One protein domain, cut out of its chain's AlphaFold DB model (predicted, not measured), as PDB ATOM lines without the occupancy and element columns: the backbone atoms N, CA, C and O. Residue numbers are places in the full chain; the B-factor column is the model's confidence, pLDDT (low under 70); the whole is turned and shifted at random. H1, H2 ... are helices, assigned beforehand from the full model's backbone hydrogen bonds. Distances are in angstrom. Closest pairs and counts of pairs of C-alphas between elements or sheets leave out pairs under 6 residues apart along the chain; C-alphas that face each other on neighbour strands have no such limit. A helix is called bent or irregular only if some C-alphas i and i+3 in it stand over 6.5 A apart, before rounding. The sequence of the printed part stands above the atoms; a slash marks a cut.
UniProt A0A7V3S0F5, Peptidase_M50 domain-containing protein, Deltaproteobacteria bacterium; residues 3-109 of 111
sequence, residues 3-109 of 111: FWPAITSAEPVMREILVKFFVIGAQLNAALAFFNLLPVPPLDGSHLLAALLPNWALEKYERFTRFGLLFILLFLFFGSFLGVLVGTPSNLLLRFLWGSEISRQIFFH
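AT A GLANCE: This is residues 3 to 109 of the 111 residues of the protein "Peptidase_M50 domain-containing protein" of Deltaproteobacteria bacterium (UniProt A0A7V3S0F5). One long helix, H2, makes the shaft of an elongated, loosely built model, with short H1 folded back at its first end and H3 and H4 forming a small head beyond its last. From the head H5 leads away, and H6 crosses back over the later part of H2, with H7 folded back on H6. The printed part has 107 residues with seven named helices, H1 to H7 in chain order, and no named strand; the class is all helix. The whole is loose, with a radius of gyration of the C-alphas of 18.4 A and spans of 60 by 28 by 22 A.

IN THESE COORDINATES: Find C-alpha 3 at (273.670, 215.223, 180.447), where H1, residues 3 to 8, begins. Go on to C-alpha 12 at (284.005, 219.909, 169.300); from there H2, residues 12 to 36, runs 35.9 A. Next come H3, residues 44 to 52, H4, residues 55 to 65, and H5, residues 68 to 77. H6, residues 80 to 98, measures 24.9 A and has a kink of 37 degrees near residue 87; it is neither bent nor irregular, but only just, with C-alphas 85 and 88 6.3 A apart. H7, residues 100 to 109, measures 15.9 A and ends at C-alpha 109, (298.611, 224.807, 186.010); it too is only just neither bent nor irregular, with C-alphas 105 and 108 6.1 A apart.

HOW THE PARTS SIT: Start at the hub, H6, which touches H2, H5 and H7. It touches H2 with H2's residues 27 to 35 alone, at a steep tilt of 53 degrees, opposite ways; the closest C-alphas, of Ala 30 and Ser 90, are 5.3 A apart. H6 and H7 form a helical hairpin at a shallow tilt of 30 degrees, closest at the C-alphas of Arg 95 and Ser 103, 5.7 A. H5 and H6 only just touch, only at the corner, with 3 pairs of C-alphas within 8 A; the closest are those of Phe 75 and Leu 82, 6.5 A. H1 and H2 form another helical hairpin but only just touch, with 3 pairs of C-alphas within 8 A; those of Ile 7 and Arg 15, the closest, are 5.6 A apart. H3 and H4 are close but not clearly touching, with the C-alphas of Ala 50 and Leu 58 closest at 6.1 A. H4 and H5 meet only through their link. In H1, H2, H3 and H5 every O i to N i+4 pair is within hydrogen-bond range; H4 has 5 of 7, H6 12 of 15 and H7 1 of 6, with 2 of 7 O i to N i+3 pairs in H7.

THE WHOLE: The C-alphas farthest apart, of Glu 11 and Trp 56, are 61.4 A apart. The printed part has no cut, and no link is long. Residues 73 to 81 stand free. The pLDDT is under 70 at residue 79 and residues 99 to 109.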
ATOM      1  N   PHE A   3     272.461 214.405 180.531       70.69
ATOM      2  CA  PHE A   3     273.670 215.223 180.447       70.69
ATOM      3  C   PHE A   3     274.788 214.629 179.575       70.69
ATOM      4  O   PHE A   3     275.380 215.335 178.766       70.69
ATOM      5  N   TRP A   4     275.052 213.324 179.696       70.12
ATOM      6  CA  TRP A   4     276.120 212.668 178.935       70.12
ATOM      7  C   TRP A   4     275.860 212.654 177.419       70.12
ATOM      8  O   TRP A   4     276.746 213.081 176.679       70.12
ATOM      9  N   PRO A   5     274.648 212.290 176.942       74.25
ATOM     10  CA  PRO A   5     274.331 212.365 175.518       74.25
ATOM     11  C   PRO A   5     274.497 213.780 174.951       74.25
ATOM     12  O   PRO A   5     275.080 213.932 173.882       74.25
ATOM     13  N   ALA A   6     274.079 214.807 175.704       74.19
ATOM     14  CA  ALA A   6     274.158 216.207 175.289       74.19
ATOM     15  C   ALA A   6     275.603 216.705 175.101       74.19
ATOM     16  O   ALA A   6     275.878 217.444 174.157       74.19
ATOM     17  N   ILE A   7     276.539 216.277 175.954       72.69
ATOM     18  CA  ILE A   7     277.966 216.607 175.797       72.69
ATOM     19  C   ILE A   7     278.561 215.867 174.601       72.69
ATOM     20  O   ILE A   7     279.335 216.444 173.837       72.69
ATOM     21  N   THR A   8     278.213 214.590 174.420       77.62
ATOM     22  CA  THR A   8     278.764 213.790 173.317       77.62
ATOM     23  C   THR A   8     278.291 214.263 171.946       77.62
ATOM     24  O   THR A   8     279.044 214.140 170.981       77.62
ATOM     25  N   SER A   9     277.088 214.839 171.874       81.75
ATOM     26  CA  SER A   9     276.512 215.418 170.660       81.75
ATOM     27  C   SER A   9     276.883 216.886 170.431       81.75
ATOM     28  O   SER A   9     276.478 217.450 169.421       81.75
ATOM     29  N   ALA A  10     277.595 217.531 171.362       83.12
ATOM     30  CA  ALA A  10     277.986 218.928 171.224       83.12
ATOM     31  C   ALA A  10     279.119 219.104 170.199       83.12
ATOM     32  O   ALA A  10     279.974 218.228 170.025       83.12
ATOM     33  N   GLU A  11     279.153 220.283 169.570       90.00
ATOM     34  CA  GLU A  11     280.255 220.717 168.705       90.00
ATOM     35  C   GLU A  11     281.614 220.548 169.412       90.00
ATOM     36  O   GLU A  11     281.691 220.752 170.629       90.00
ATOM     37  N   PRO A  12     282.705 220.206 168.695       87.62
ATOM     38  CA  PRO A  12     284.005 219.909 169.300       87.62
ATOM     39  C   PRO A  12     284.481 220.962 170.307       87.62
ATOM     40  O   PRO A  12     284.875 220.602 171.415       87.62
ATOM     41  N   VAL A  13     284.348 222.246 169.964       89.69
ATOM     42  CA  VAL A  13     284.731 223.369 170.834       89.69
ATOM     43  C   VAL A  13     283.852 223.436 172.088       89.69
ATOM     44  O   VAL A  13     284.356 223.570 173.200       89.69
ATOM     45  N   MET A  14     282.531 223.298 171.937       85.62
ATOM     46  CA  MET A  14     281.588 223.339 173.061       85.62
ATOM     47  C   MET A  14     281.825 222.175 174.026       85.62
ATOM     48  O   MET A  14     281.862 222.359 175.242       85.62
ATOM     49  N   ARG A  15     282.037 220.973 173.487       82.00
ATOM     50  CA  ARG A  15     282.375 219.785 174.272       82.00
ATOM     51  C   ARG A  15     283.656 219.991 175.076       82.00
ATOM     52  O   ARG A  15     283.677 219.641 176.252       82.00
ATOM     53  N   GLU A  16     284.693 220.572 174.477       83.69
ATOM     54  CA  GLU A  16     285.945 220.865 175.180       83.69
ATOM     55  C   GLU A  16     285.730 221.836 176.349       83.69
ATOM     56  O   GLU A  16     286.186 221.570 177.463       83.69
ATOM     57  N   ILE A  17     284.986 222.923 176.123       87.38
ATOM     58  CA  ILE A  17     284.660 223.909 177.163       87.38
ATOM     59  C   ILE A  17     283.886 223.252 178.308       87.38
ATOM     60  O   ILE A  17     284.240 223.438 179.472       87.38
ATOM     61  N   LEU A  18     282.859 222.460 177.991       84.62
ATOM     62  CA  LEU A  18     282.047 221.776 178.997       84.62
ATOM     63  C   LEU A  18     282.897 220.805 179.814       84.62
ATOM     64  O   LEU A  18     282.869 220.856 181.042       84.62
ATOM     65  N   VAL A  19     283.702 219.966 179.161       82.06
ATOM     66  CA  VAL A  19     284.598 219.037 179.861       82.06
ATOM     67  C   VAL A  19     285.553 219.799 180.781       82.06
ATOM     68  O   VAL A  19     285.649 219.453 181.958       82.06
ATOM     69  N   LYS A  20     286.196 220.869 180.297       84.44
ATOM     70  CA  LYS A  20     287.076 221.716 181.121       84.44
ATOM     71  C   LYS A  20     286.340 222.315 182.318       84.44
ATOM     72  O   LYS A  20     286.864 222.264 183.426       84.44
ATOM     73  N   PHE A  21     285.126 222.822 182.121       86.56
ATOM     74  CA  PHE A  21     284.305 223.383 183.192       86.56
ATOM     75  C   PHE A  21     284.043 222.363 184.309       86.56
ATOM     76  O   PHE A  21     284.295 222.656 185.477       86.56
ATOM     77  N   PHE A  22     283.608 221.145 183.968       84.00
ATOM     78  CA  PHE A  22     283.352 220.104 184.972       84.00
ATOM     79  C   PHE A  22     284.628 219.612 185.643       84.00
ATOM     80  O   PHE A  22     284.626 219.367 186.847       84.00
ATOM     81  N   VAL A  23     285.719 219.506 184.888       82.81
ATOM     82  CA  VAL A  23     287.022 219.096 185.415       82.81
ATOM     83  C   VAL A  23     287.548 220.125 186.422       82.81
ATOM     84  O   VAL A  23     287.924 219.739 187.527       82.81
ATOM     85  N   ILE A  24     287.508 221.421 186.098       86.50
ATOM     86  CA  ILE A  24     287.898 222.500 187.023       86.50
ATOM     87  C   ILE A  24     286.956 222.538 188.232       86.50
ATOM     88  O   ILE A  24     287.409 222.612 189.372       86.50
ATOM     89  N   GLY A  25     285.645 222.423 188.008       89.69
ATOM     90  CA  GLY A  25     284.660 222.385 189.088       89.69
ATOM     91  C   GLY A  25     284.909 221.231 190.062       89.69
ATOM     92  O   GLY A  25     284.894 221.436 191.275       89.69
ATOM     93  N   ALA A  26     285.192 220.030 189.557       86.75
ATOM     94  CA  ALA A  26     285.512 218.870 190.385       86.75
ATOM     95  C   ALA A  26     286.789 219.086 191.213       86.75
ATOM     96  O   ALA A  26     286.825 218.713 192.384       86.75
ATOM     97  N   GLN A  27     287.807 219.733 190.642       84.56
ATOM     98  CA  GLN A  27     289.039 220.058 191.366       84.56
ATOM     99  C   GLN A  27     288.811 221.044 192.494       84.56
ATOM    100  O   GLN A  27     289.268 220.802 193.606       84.56
ATOM    101  N   LEU A  28     288.095 222.133 192.213       88.88
ATOM    102  CA  LEU A  28     287.789 223.138 193.222       88.88
ATOM    103  C   LEU A  28     286.989 222.517 194.362       88.88
ATOM    104  O   LEU A  28     287.331 222.732 195.516       88.88
ATOM    105  N   ASN A  29     285.995 221.678 194.062       92.31
ATOM    106  CA  ASN A  29     285.236 220.982 195.099       92.31
ATOM    107  C   ASN A  29     286.099 219.998 195.902       92.31
ATOM    108  O   ASN A  29     285.973 219.956 197.121       92.31
ATOM    109  N   ALA A  30     286.989 219.237 195.258       89.50
ATOM    110  CA  ALA A  30     287.903 218.340 195.967       89.50
ATOM    111  C   ALA A  30     288.855 219.123 196.886       89.50
ATOM    112  O   ALA A  30     288.964 218.808 198.069       89.50
ATOM    113  N   ALA A  31     289.474 220.187 196.370       88.56
ATOM    114  CA  ALA A  31     290.342 221.065 197.144       88.56
ATOM    115  C   ALA A  31     289.594 221.724 198.308       88.56
ATOM    116  O   ALA A  31     290.077 221.692 199.435       88.56
ATOM    117  N   LEU A  32     288.393 222.257 198.072       91.12
ATOM    118  CA  LEU A  32     287.555 222.847 199.115       91.12
ATOM    119  C   LEU A  32     287.128 221.814 200.160       91.12
ATOM    120  O   LEU A  32     287.122 222.136 201.342       91.12
ATOM    121  N   ALA A  33     286.834 220.575 199.761       93.25
ATOM    122  CA  ALA A  33     286.493 219.512 200.699       93.25
ATOM    123  C   ALA A  33     287.660 219.212 201.650       93.25
ATOM    124  O   ALA A  33     287.476 219.216 202.863       93.25
ATOM    125  N   PHE A  34     288.874 219.015 201.126       92.06
ATOM    126  CA  PHE A  34     290.046 218.771 201.974       92.06
ATOM    127  C   PHE A  34     290.487 220.010 202.758       92.06
ATOM    128  O   PHE A  34     290.931 219.876 203.896       92.06
ATOM    129  N   PHE A  35     290.323 221.210 202.200       90.69
ATOM    130  CA  PHE A  35     290.531 222.459 202.927       90.69
ATOM    131  C   PHE A  35     289.564 222.563 204.111       90.69
ATOM    132  O   PHE A  35     290.007 222.793 205.231       90.69
ATOM    133  N   ASN A  36     288.275 222.278 203.909       92.81
ATOM    134  CA  ASN A  36     287.284 222.277 204.981       92.81
ATOM    135  C   ASN A  36     287.533 221.198 206.034       92.81
ATOM    136  O   ASN A  36     287.041 221.351 207.140       92.81
ATOM    137  N   LEU A  37     288.308 220.149 205.757       93.50
ATOM    138  CA  LEU A  37     288.688 219.145 206.758       93.50
ATOM    139  C   LEU A  37     289.856 219.578 207.658       93.50
ATOM    140  O   LEU A  37     290.164 218.882 208.628       93.50
ATOM    141  N   LEU A  38     290.514 220.705 207.373       91.12
ATOM    142  CA  LEU A  38     291.588 221.204 208.224       91.12
ATOM    143  C   LEU A  38     291.036 221.613 209.604       91.12
ATOM    144  O   LEU A  38     290.014 222.299 209.680       91.12
ATOM    145  N   PRO A  39     291.718 221.262 210.712       90.00
ATOM    146  CA  PRO A  39     291.268 221.567 212.073       90.00
ATOM    147  C   PRO A  39     291.540 223.030 212.480       90.00
ATOM    148  O   PRO A  39     292.045 223.309 213.570       90.00
ATOM    149  N   VAL A  40     291.230 223.978 211.595       90.62
ATOM    150  CA  VAL A  40     291.510 225.413 211.742       90.62
ATOM    151  C   VAL A  40     290.195 226.182 211.627       90.62
ATOM    152  O   VAL A  40     289.536 226.081 210.597       90.62
ATOM    153  N   PRO A  41     289.774 226.952 212.638       89.12
ATOM    154  CA  PRO A  41     288.534 227.716 212.543       89.12
ATOM    155  C   PRO A  41     288.586 228.769 211.418       89.12
ATOM    156  O   PRO A  41     289.651 229.341 211.189       89.12
ATOM    157  N   PRO A  42     287.472 229.074 210.725       89.25
ATOM    158  CA  PRO A  42     286.115 228.548 210.898       89.25
ATOM    159  C   PRO A  42     285.802 227.330 210.001       89.25
ATOM    160  O   PRO A  42     284.653 227.131 209.626       89.25
ATOM    161  N   LEU A  43     286.806 226.550 209.590       91.88
ATOM    162  CA  LEU A  43     286.610 225.417 208.676       91.88
ATOM    163  C   LEU A  43     285.848 224.278 209.361       91.88
ATOM    164  O   LEU A  43     285.967 224.095 210.572       91.88
ATOM    165  N   ASP A  44     285.112 223.466 208.606       93.50
ATOM    166  CA  ASP A  44     284.254 222.409 209.171       93.50
ATOM    167  C   ASP A  44     285.029 221.393 210.041       93.50
ATOM    168  O   ASP A  44     284.539 220.915 211.066       93.50
ATOM    169  N   GLY A  45     286.285 221.115 209.695       91.94
ATOM    170  CA  GLY A  45     287.199 220.246 210.429       91.94
ATOM    171  C   GLY A  45     287.547 220.781 211.817       91.94
ATOM    172  O   GLY A  45     287.853 219.997 212.717       91.94
ATOM    173  N   SER A  46     287.440 222.096 212.034       92.88
ATOM    174  CA  SER A  46     287.573 222.709 213.358       92.88
ATOM    175  C   SER A  46     286.424 222.326 214.286       92.88
ATOM    176  O   SER A  46     286.651 222.005 215.452       92.88
ATOM    177  N   HIS A  47     285.202 222.270 213.756       91.25
ATOM    178  CA  HIS A  47     284.022 221.846 214.501       91.25
ATOM    179  C   HIS A  47     284.051 220.344 214.777       91.25
ATOM    180  O   HIS A  47     283.717 219.921 215.883       91.25
ATOM    181  N   LEU A  48     284.521 219.545 213.810       93.69
ATOM    182  CA  LEU A  48     284.757 218.117 214.021       93.69
ATOM    183  C   LEU A  48     285.788 217.886 215.133       93.69
ATOM    184  O   LEU A  48     285.545 217.076 216.025       93.69
ATOM    185  N   LEU A  49     286.911 218.612 215.116       94.00
ATOM    186  CA  LEU A  49     287.906 218.527 216.184       94.00
ATOM    187  C   LEU A  49     287.296 218.936 217.529       94.00
ATOM    188  O   LEU A  49     287.433 218.195 218.496       94.00
ATOM    189  N   ALA A  50     286.601 220.074 217.588       92.94
ATOM    190  CA  ALA A  50     285.967 220.568 218.808       92.94
ATOM    191  C   ALA A  50     284.990 219.547 219.416       92.94
ATOM    192  O   ALA A  50     284.998 219.351 220.629       92.94
ATOM    193  N   ALA A  51     284.218 218.840 218.584       92.12
ATOM    194  CA  ALA A  51     283.301 217.788 219.026       92.12
ATOM    195  C   ALA A  51     284.011 216.558 219.627       92.12
ATOM    196  O   ALA A  51     283.413 215.831 220.419       92.12
ATOM    197  N   LEU A  52     285.274 216.318 219.262       94.94
ATOM    198  CA  LEU A  52     286.095 215.227 219.795       94.94
ATOM    199  C   LEU A  52     286.911 215.641 221.033       94.94
ATOM    200  O   LEU A  52     287.494 214.780 221.695       94.94
ATOM    201  N   LEU A  53     286.987 216.939 221.346       94.44
ATOM    202  CA  LEU A  53     287.787 217.442 222.459       94.44
ATOM    203  C   LEU A  53     287.061 217.290 223.808       94.44
ATOM    204  O   LEU A  53     285.868 217.567 223.917       94.44
ATOM    205  N   PRO A  54     287.781 216.931 224.887       94.44
ATOM    206  CA  PRO A  54     287.245 217.011 226.243       94.44
ATOM    207  C   PRO A  54     287.063 218.474 226.686       94.44
ATOM    208  O   PRO A  54     287.785 219.364 226.231       94.44
ATOM    209  N   ASN A  55     286.162 218.720 227.645       92.94
ATOM    210  CA  ASN A  55     285.761 220.070 228.088       92.94
ATOM    211  C   ASN A  55     286.939 221.017 228.395       92.94
ATOM    212  O   ASN A  55     286.936 222.173 227.980       92.94
ATOM    213  N   TRP A  56     287.988 220.525 229.064       92.94
ATOM    214  CA  TRP A  56     289.164 221.336 229.415       92.94
ATOM    215  C   TRP A  56     289.973 221.806 228.194       92.94
ATOM    216  O   TRP A  56     290.656 222.831 228.254       92.94
ATOM    217  N   ALA A  57     289.943 221.046 227.097       93.50
ATOM    218  CA  ALA A  57     290.609 221.393 225.847       93.50
ATOM    219  C   ALA A  57     289.716 222.289 224.987       93.50
ATOM    220  O   ALA A  57     290.222 223.222 224.363       93.50
ATOM    221  N   LEU A  58     288.403 222.049 225.011       92.75
ATOM    222  CA  LEU A  58     287.412 222.842 224.291       92.75
ATOM    223  C   LEU A  58     287.468 224.319 224.700       92.75
ATOM    224  O   LEU A  58     287.570 225.186 223.839       92.75
ATOM    225  N   GLU A  59     287.524 224.618 226.001       91.12
ATOM    226  CA  GLU A  59     287.632 226.005 226.484       91.12
ATOM    227  C   GLU A  59     288.875 226.735 225.957       91.12
ATOM    228  O   GLU A  59     288.847 227.946 225.717       91.12
ATOM    229  N   LYS A  60     289.988 226.012 225.781       90.31
ATOM    230  CA  LYS A  60     291.206 226.573 225.187       90.31
ATOM    231  C   LYS A  60     291.031 226.752 223.684       90.31
ATOM    232  O   LYS A  60     291.410 227.797 223.162       90.31
ATOM    233  N   TYR A  61     290.443 225.768 223.010       91.50
ATOM    234  CA  TYR A  61     290.193 225.794 221.573       91.50
ATOM    235  C   TYR A  61     289.290 226.965 221.162       91.50
ATOM    236  O   TYR A  61     289.646 227.724 220.266       91.50
ATOM    237  N   GLU A  62     288.211 227.217 221.905       88.19
ATOM    238  CA  GLU A  62     287.295 228.348 221.684       88.19
ATOM    239  C   GLU A  62     287.989 229.720 221.753       88.19
ATOM    240  O   GLU A  62     287.633 230.668 221.048       88.19
ATOM    241  N   ARG A  63     289.038 229.850 222.576       88.62
ATOM    242  CA  ARG A  63     289.857 231.075 222.602       88.62
ATOM    243  C   ARG A  63     290.689 231.220 221.328       88.62
ATOM    244  O   ARG A  63     290.846 232.342 220.845       88.62
ATOM    245  N   PHE A  64     291.190 230.112 220.778       85.56
ATOM    246  CA  PHE A  64     291.932 230.090 219.515       85.56
ATOM    247  C   PHE A  64     291.046 230.371 218.297       85.56
ATOM    248  O   PHE A  64     291.526 230.983 217.343       85.56
ATOM    249  N   THR A  65     289.755 230.028 218.351       86.19
ATOM    250  CA  THR A  65     288.772 230.284 217.282       86.19
ATOM    251  C   THR A  65     288.740 231.736 216.811       86.19
ATOM    252  O   THR A  65     288.606 231.999 215.616       86.19
ATOM    253  N   ARG A  66     288.982 232.694 217.711       85.81
ATOM    254  CA  ARG A  66     289.035 234.134 217.393       85.81
ATOM    255  C   ARG A  66     290.160 234.510 216.425       85.81
ATOM    256  O   ARG A  66     290.050 235.512 215.726       85.81
ATOM    257  N   PHE A  67     291.226 233.715 216.378       88.56
ATOM    258  CA  PHE A  67     292.368 233.910 215.482       88.56
ATOM    259  C   PHE A  67     292.275 233.052 214.212       88.56
ATOM    260  O   PHE A  67     293.189 233.091 213.391       88.56
ATOM    261  N   GLY A  68     291.189 232.295 214.021       84.56
ATOM    262  CA  GLY A  68     291.031 231.360 212.904       84.56
ATOM    263  C   GLY A  68     291.279 231.988 211.529       84.56
ATOM    264  O   GLY A  68     292.057 231.471 210.728       84.56
ATOM    265  N   LEU A  69     290.731 233.186 211.301       85.75
ATOM    266  CA  LEU A  69     290.948 233.933 210.059       85.75
ATOM    267  C   LEU A  69     292.429 234.276 209.818       85.75
ATOM    268  O   LEU A  69     292.903 234.185 208.690       85.75
ATOM    269  N   LEU A  70     293.179 234.632 210.867       88.75
ATOM    270  CA  LEU A  70     294.610 234.932 210.749       88.75
ATOM    271  C   LEU A  70     295.413 233.687 210.371       88.75
ATOM    272  O   LEU A  70     296.325 233.786 209.555       88.75
ATOM    273  N   PHE A  71     295.056 232.517 210.908       85.25
ATOM    274  CA  PHE A  71     295.691 231.259 210.512       85.25
ATOM    275  C   PHE A  71     295.423 230.925 209.047       85.25
ATOM    276  O   PHE A  71     296.348 230.522 208.352       85.25
ATOM    277  N   ILE A  72     294.205 231.149 208.549       84.50
ATOM    278  CA  ILE A  72     293.892 230.953 207.126       84.50
ATOM    279  C   ILE A  72     294.747 231.866 206.243       84.50
ATOM    280  O   ILE A  72     295.346 231.392 205.278       84.50
ATOM    281  N   LEU A  73     294.853 233.152 206.589       85.88
ATOM    282  CA  LEU A  73     295.693 234.102 205.851       85.88
ATOM    283  C   LEU A  73     297.172 233.698 205.884       85.88
ATOM    284  O   LEU A  73     297.854 233.774 204.864       85.88
ATOM    285  N   LEU A  74     297.649 233.219 207.033       86.00
ATOM    286  CA  LEU A  74     299.002 232.697 207.183       86.00
ATOM    287  C   LEU A  74     299.220 231.481 206.275       86.00
ATOM    288  O   LEU A  74     300.173 231.450 205.505       86.00
ATOM    289  N   PHE A  75     298.315 230.503 206.300       80.81
ATOM    290  CA  PHE A  75     298.412 229.318 205.450       80.81
ATOM    291  C   PHE A  75     298.413 229.666 203.962       80.81
ATOM    292  O   PHE A  75     299.182 229.071 203.209       80.81
ATOM    293  N   LEU A  76     297.609 230.651 203.552       79.12
ATOM    294  CA  LEU A  76     297.584 231.134 202.175       79.12
ATOM    295  C   LEU A  76     298.918 231.780 201.774       79.12
ATOM    296  O   LEU A  76     299.394 231.572 200.660       79.12
ATOM    297  N   PHE A  77     299.548 232.520 202.691       82.25
ATOM    298  CA  PHE A  77     300.840 233.166 202.457       82.25
ATOM    299  C   PHE A  77     302.004 232.159 202.387       82.25
ATOM    300  O   PHE A  77     302.912 232.310 201.574       82.25
ATOM    301  N   PHE A  78     301.956 231.092 203.189       75.06
ATOM    302  CA  PHE A  78     302.953 230.011 203.217       75.06
ATOM    303  C   PHE A  78     302.549 228.807 202.339       75.06
ATOM    304  O   PHE A  78     302.804 227.652 202.696       75.06
ATOM    305  N   GLY A  79     301.916 229.078 201.189       69.56
ATOM    306  CA  GLY A  79     301.120 228.151 200.364       69.56
ATOM    307  C   GLY A  79     301.707 226.766 200.043       69.56
ATOM    308  O   GLY A  79     300.946 225.832 199.792       69.56
ATOM    309  N   SER A  80     303.025 226.570 200.141       76.56
ATOM    310  CA  SER A  80     303.676 225.259 200.001       76.56
ATOM    311  C   SER A  80     303.105 224.197 200.951       76.56
ATOM    312  O   SER A  80     302.978 223.031 200.576       76.56
ATOM    313  N   PHE A  81     302.720 224.581 202.173       79.00
ATOM    314  CA  PHE A  81     302.160 223.641 203.150       79.00
ATOM    315  C   PHE A  81     300.720 223.226 202.814       79.00
ATOM    316  O   PHE A  81     300.364 222.050 202.932       79.00
ATOM    317  N   LEU A  82     299.904 224.162 202.317       80.88
ATOM    318  CA  LEU A  82     298.549 223.871 201.837       80.88
ATOM    319  C   LEU A  82     298.566 222.913 200.642       80.88
ATOM    320  O   LEU A  82     297.719 222.026 200.562       80.88
ATOM    321  N   GLY A  83     299.550 223.034 199.748       79.88
ATOM    322  CA  GLY A  83     299.719 222.099 198.633       79.88
ATOM    323  C   GLY A  83     299.884 220.647 199.100       79.88
ATOM    324  O   GLY A  83     299.280 219.736 198.532       79.88
ATOM    325  N   VAL A  84     300.628 220.424 200.186       83.00
ATOM    326  CA  VAL A  84     300.798 219.084 200.766       83.00
ATOM    327  C   VAL A  84     299.509 218.609 201.438       83.00
ATOM    328  O   VAL A  84     299.059 217.502 201.146       83.00
ATOM    329  N   LEU A  85     298.902 219.438 202.290       85.12
ATOM    330  CA  LEU A  85     297.743 219.040 203.097       85.12
ATOM    331  C   LEU A  85     296.432 218.926 202.319       85.12
ATOM    332  O   LEU A  85     295.603 218.087 202.647       85.12
ATOM    333  N   VAL A  86     296.234 219.770 201.311       88.56
ATOM    334  CA  VAL A  86     294.991 219.843 200.534       88.56
ATOM    335  C   VAL A  86     295.221 219.315 199.127       88.56
ATOM    336  O   VAL A  86     294.483 218.447 198.662       88.56
ATOM    337  N   GLY A  87     296.267 219.790 198.451       85.50
ATOM    338  CA  GLY A  87     296.537 219.445 197.054       85.50
ATOM    339  C   GLY A  87     296.826 217.958 196.851       85.50
ATOM    340  O   GLY A  87     296.216 217.323 195.990       85.50
ATOM    341  N   THR A  88     297.705 217.370 197.667       86.19
ATOM    342  CA  THR A  88     298.059 215.942 197.566       86.19
ATOM    343  C   THR A  88     296.841 215.021 197.695       86.19
ATOM    344  O   THR A  88     296.602 214.248 196.764       86.19
ATOM    345  N   PRO A  89     296.031 215.087 198.772       88.50
ATOM    346  CA  PRO A  89     294.870 214.211 198.890       88.50
ATOM    347  C   PRO A  89     293.784 214.519 197.852       88.50
ATOM    348  O   PRO A  89     293.190 213.581 197.323       88.50
ATOM    349  N   SER A  90     293.587 215.787 197.469       87.56
ATOM    350  CA  SER A  90     292.660 216.151 196.381       87.56
ATOM    351  C   SER A  90     293.053 215.485 195.064       87.56
ATOM    352  O   SER A  90     292.219 214.887 194.387       87.56
ATOM    353  N   ASN A  91     294.339 215.520 194.719       84.75
ATOM    354  CA  ASN A  91     294.848 214.894 193.504       84.75
ATOM    355  C   ASN A  91     294.775 213.373 193.562       84.75
ATOM    356  O   ASN A  91     294.462 212.747 192.553       84.75
ATOM    357  N   LEU A  92     295.056 212.765 194.717       87.44
ATOM    358  CA  LEU A  92     294.896 211.322 194.899       87.44
ATOM    359  C   LEU A  92     293.435 210.902 194.728       87.44
ATOM    360  O   LEU A  92     293.167 209.933 194.020       87.44
ATOM    361  N   LEU A  93     292.499 211.666 195.296       88.44
ATOM    362  CA  LEU A  93     291.068 211.434 195.128       88.44
ATOM    363  C   LEU A  93     290.664 211.538 193.653       88.44
ATOM    364  O   LEU A  93     290.038 210.629 193.119       88.44
ATOM    365  N   LEU A  94     291.072 212.600 192.957       85.00
ATOM    366  CA  LEU A  94     290.753 212.777 191.539       85.00
ATOM    367  C   LEU A  94     291.417 211.717 190.650       85.00
ATOM    368  O   LEU A  94     290.796 211.249 189.700       85.00
ATOM    369  N   ARG A  95     292.643 211.288 190.972       83.56
ATOM    370  CA  ARG A  95     293.321 210.159 190.308       83.56
ATOM    371  C   ARG A  95     292.555 208.864 190.474       83.56
ATOM    372  O   ARG A  95     292.432 208.109 189.518       83.56
ATOM    373  N   PHE A  96     292.068 208.609 191.680       85.56
ATOM    374  CA  PHE A  96     291.269 207.431 191.970       85.56
ATOM    375  C   PHE A  96     289.934 207.463 191.213       85.56
ATOM    376  O   PHE A  96     289.541 206.459 190.629       85.56
ATOM    377  N   LEU A  97     289.271 208.622 191.172       83.50
ATOM    378  CA  LEU A  97     287.967 208.782 190.522       83.50
ATOM    379  C   LEU A  97     288.041 208.822 188.986       83.50
ATOM    380  O   LEU A  97     287.114 208.354 188.330       83.50
ATOM    381  N   TRP A  98     289.104 209.395 188.411       75.25
ATOM    382  CA  TRP A  98     289.171 209.742 186.982       75.25
ATOM    383  C   TRP A  98     290.396 209.176 186.236       75.25
ATOM    384  O   TRP A  98     290.498 209.310 185.017       75.25
ATOM    385  N   GLY A  99     291.332 208.525 186.929       69.75
ATOM    386  CA  GLY A  99     292.551 207.963 186.341       69.75
ATOM    387  C   GLY A  99     293.738 208.939 186.257       69.75
ATOM    388  O   GLY A  99     293.648 210.129 186.567       69.75
ATOM    389  N   SER A 100     294.906 208.417 185.862       59.16
ATOM    390  CA  SER A 100     296.203 209.102 185.989       59.16
ATOM    391  C   SER A 100     296.418 210.287 185.042       59.16
ATOM    392  O   SER A 100     297.167 211.197 185.396       59.16
ATOM    393  N   GLU A 101     295.773 210.312 183.876       57.62
ATOM    394  CA  GLU A 101     296.167 211.209 182.779       57.62
ATOM    395  C   GLU A 101     295.639 212.641 182.938       57.62
ATOM    396  O   GLU A 101     296.387 213.610 182.828       57.62
ATOM    397  N   ILE A 102     294.366 212.783 183.318       56.06
ATOM    398  CA  ILE A 102     293.738 214.094 183.534       56.06
ATOM    399  C   ILE A 102     294.316 214.762 184.791       56.06
ATOM    400  O   ILE A 102     294.622 215.949 184.781       56.06
ATOM    401  N   SER A 103     294.599 213.983 185.839       55.53
ATOM    402  CA  SER A 103     295.164 214.492 187.097       55.53
ATOM    403  C   SER A 103     296.547 215.153 186.972       55.53
ATOM    404  O   SER A 103     296.897 215.994 187.797       55.53
ATOM    405  N   ARG A 104     297.358 214.766 185.973       55.78
ATOM    406  CA  ARG A 104     298.711 215.315 185.771       55.78
ATOM    407  C   ARG A 104     298.674 216.691 185.120       55.78
ATOM    408  O   ARG A 104     299.425 217.556 185.547       55.78
ATOM    409  N   GLN A 105     297.793 216.910 184.146       57.50
ATOM    410  CA  GLN A 105     297.671 218.208 183.465       57.50
ATOM    411  C   GLN A 105     297.129 219.309 184.389       57.50
ATOM    412  O   GLN A 105     297.406 220.485 184.201       57.50
ATOM    413  N   ILE A 106     296.381 218.907 185.414       54.16
ATOM    414  CA  ILE A 106     295.688 219.789 186.351       54.16
ATOM    415  C   ILE A 106     296.629 220.422 187.384       54.16
ATOM    416  O   ILE A 106     296.522 221.610 187.678       54.16
ATOM    417  N   PHE A 107     297.550 219.637 187.949       51.22
ATOM    418  CA  PHE A 107     298.398 220.086 189.057       51.22
ATOM    419  C   PHE A 107     299.404 221.161 188.634       51.22
ATOM    420  O   PHE A 107     299.591 222.133 189.352       51.22
ATOM    421  N   PHE A 108     299.997 221.026 187.445       52.06
ATOM    422  CA  PHE A 108     301.032 221.939 186.946       52.06
ATOM    423  C   PHE A 108     300.508 223.297 186.447       52.06
ATOM    424  O   PHE A 108     301.289 224.097 185.939       52.06
ATOM    425  N   HIS A 109     299.198 223.550 186.494       49.75
ATOM    426  CA  HIS A 109     298.611 224.807 186.010       49.75
ATOM    427  C   HIS A 109     297.990 225.677 187.104       49.75
ATOM    428  O   HIS A 109     297.684 226.835 186.834       49.75
TER     429      HIS A 109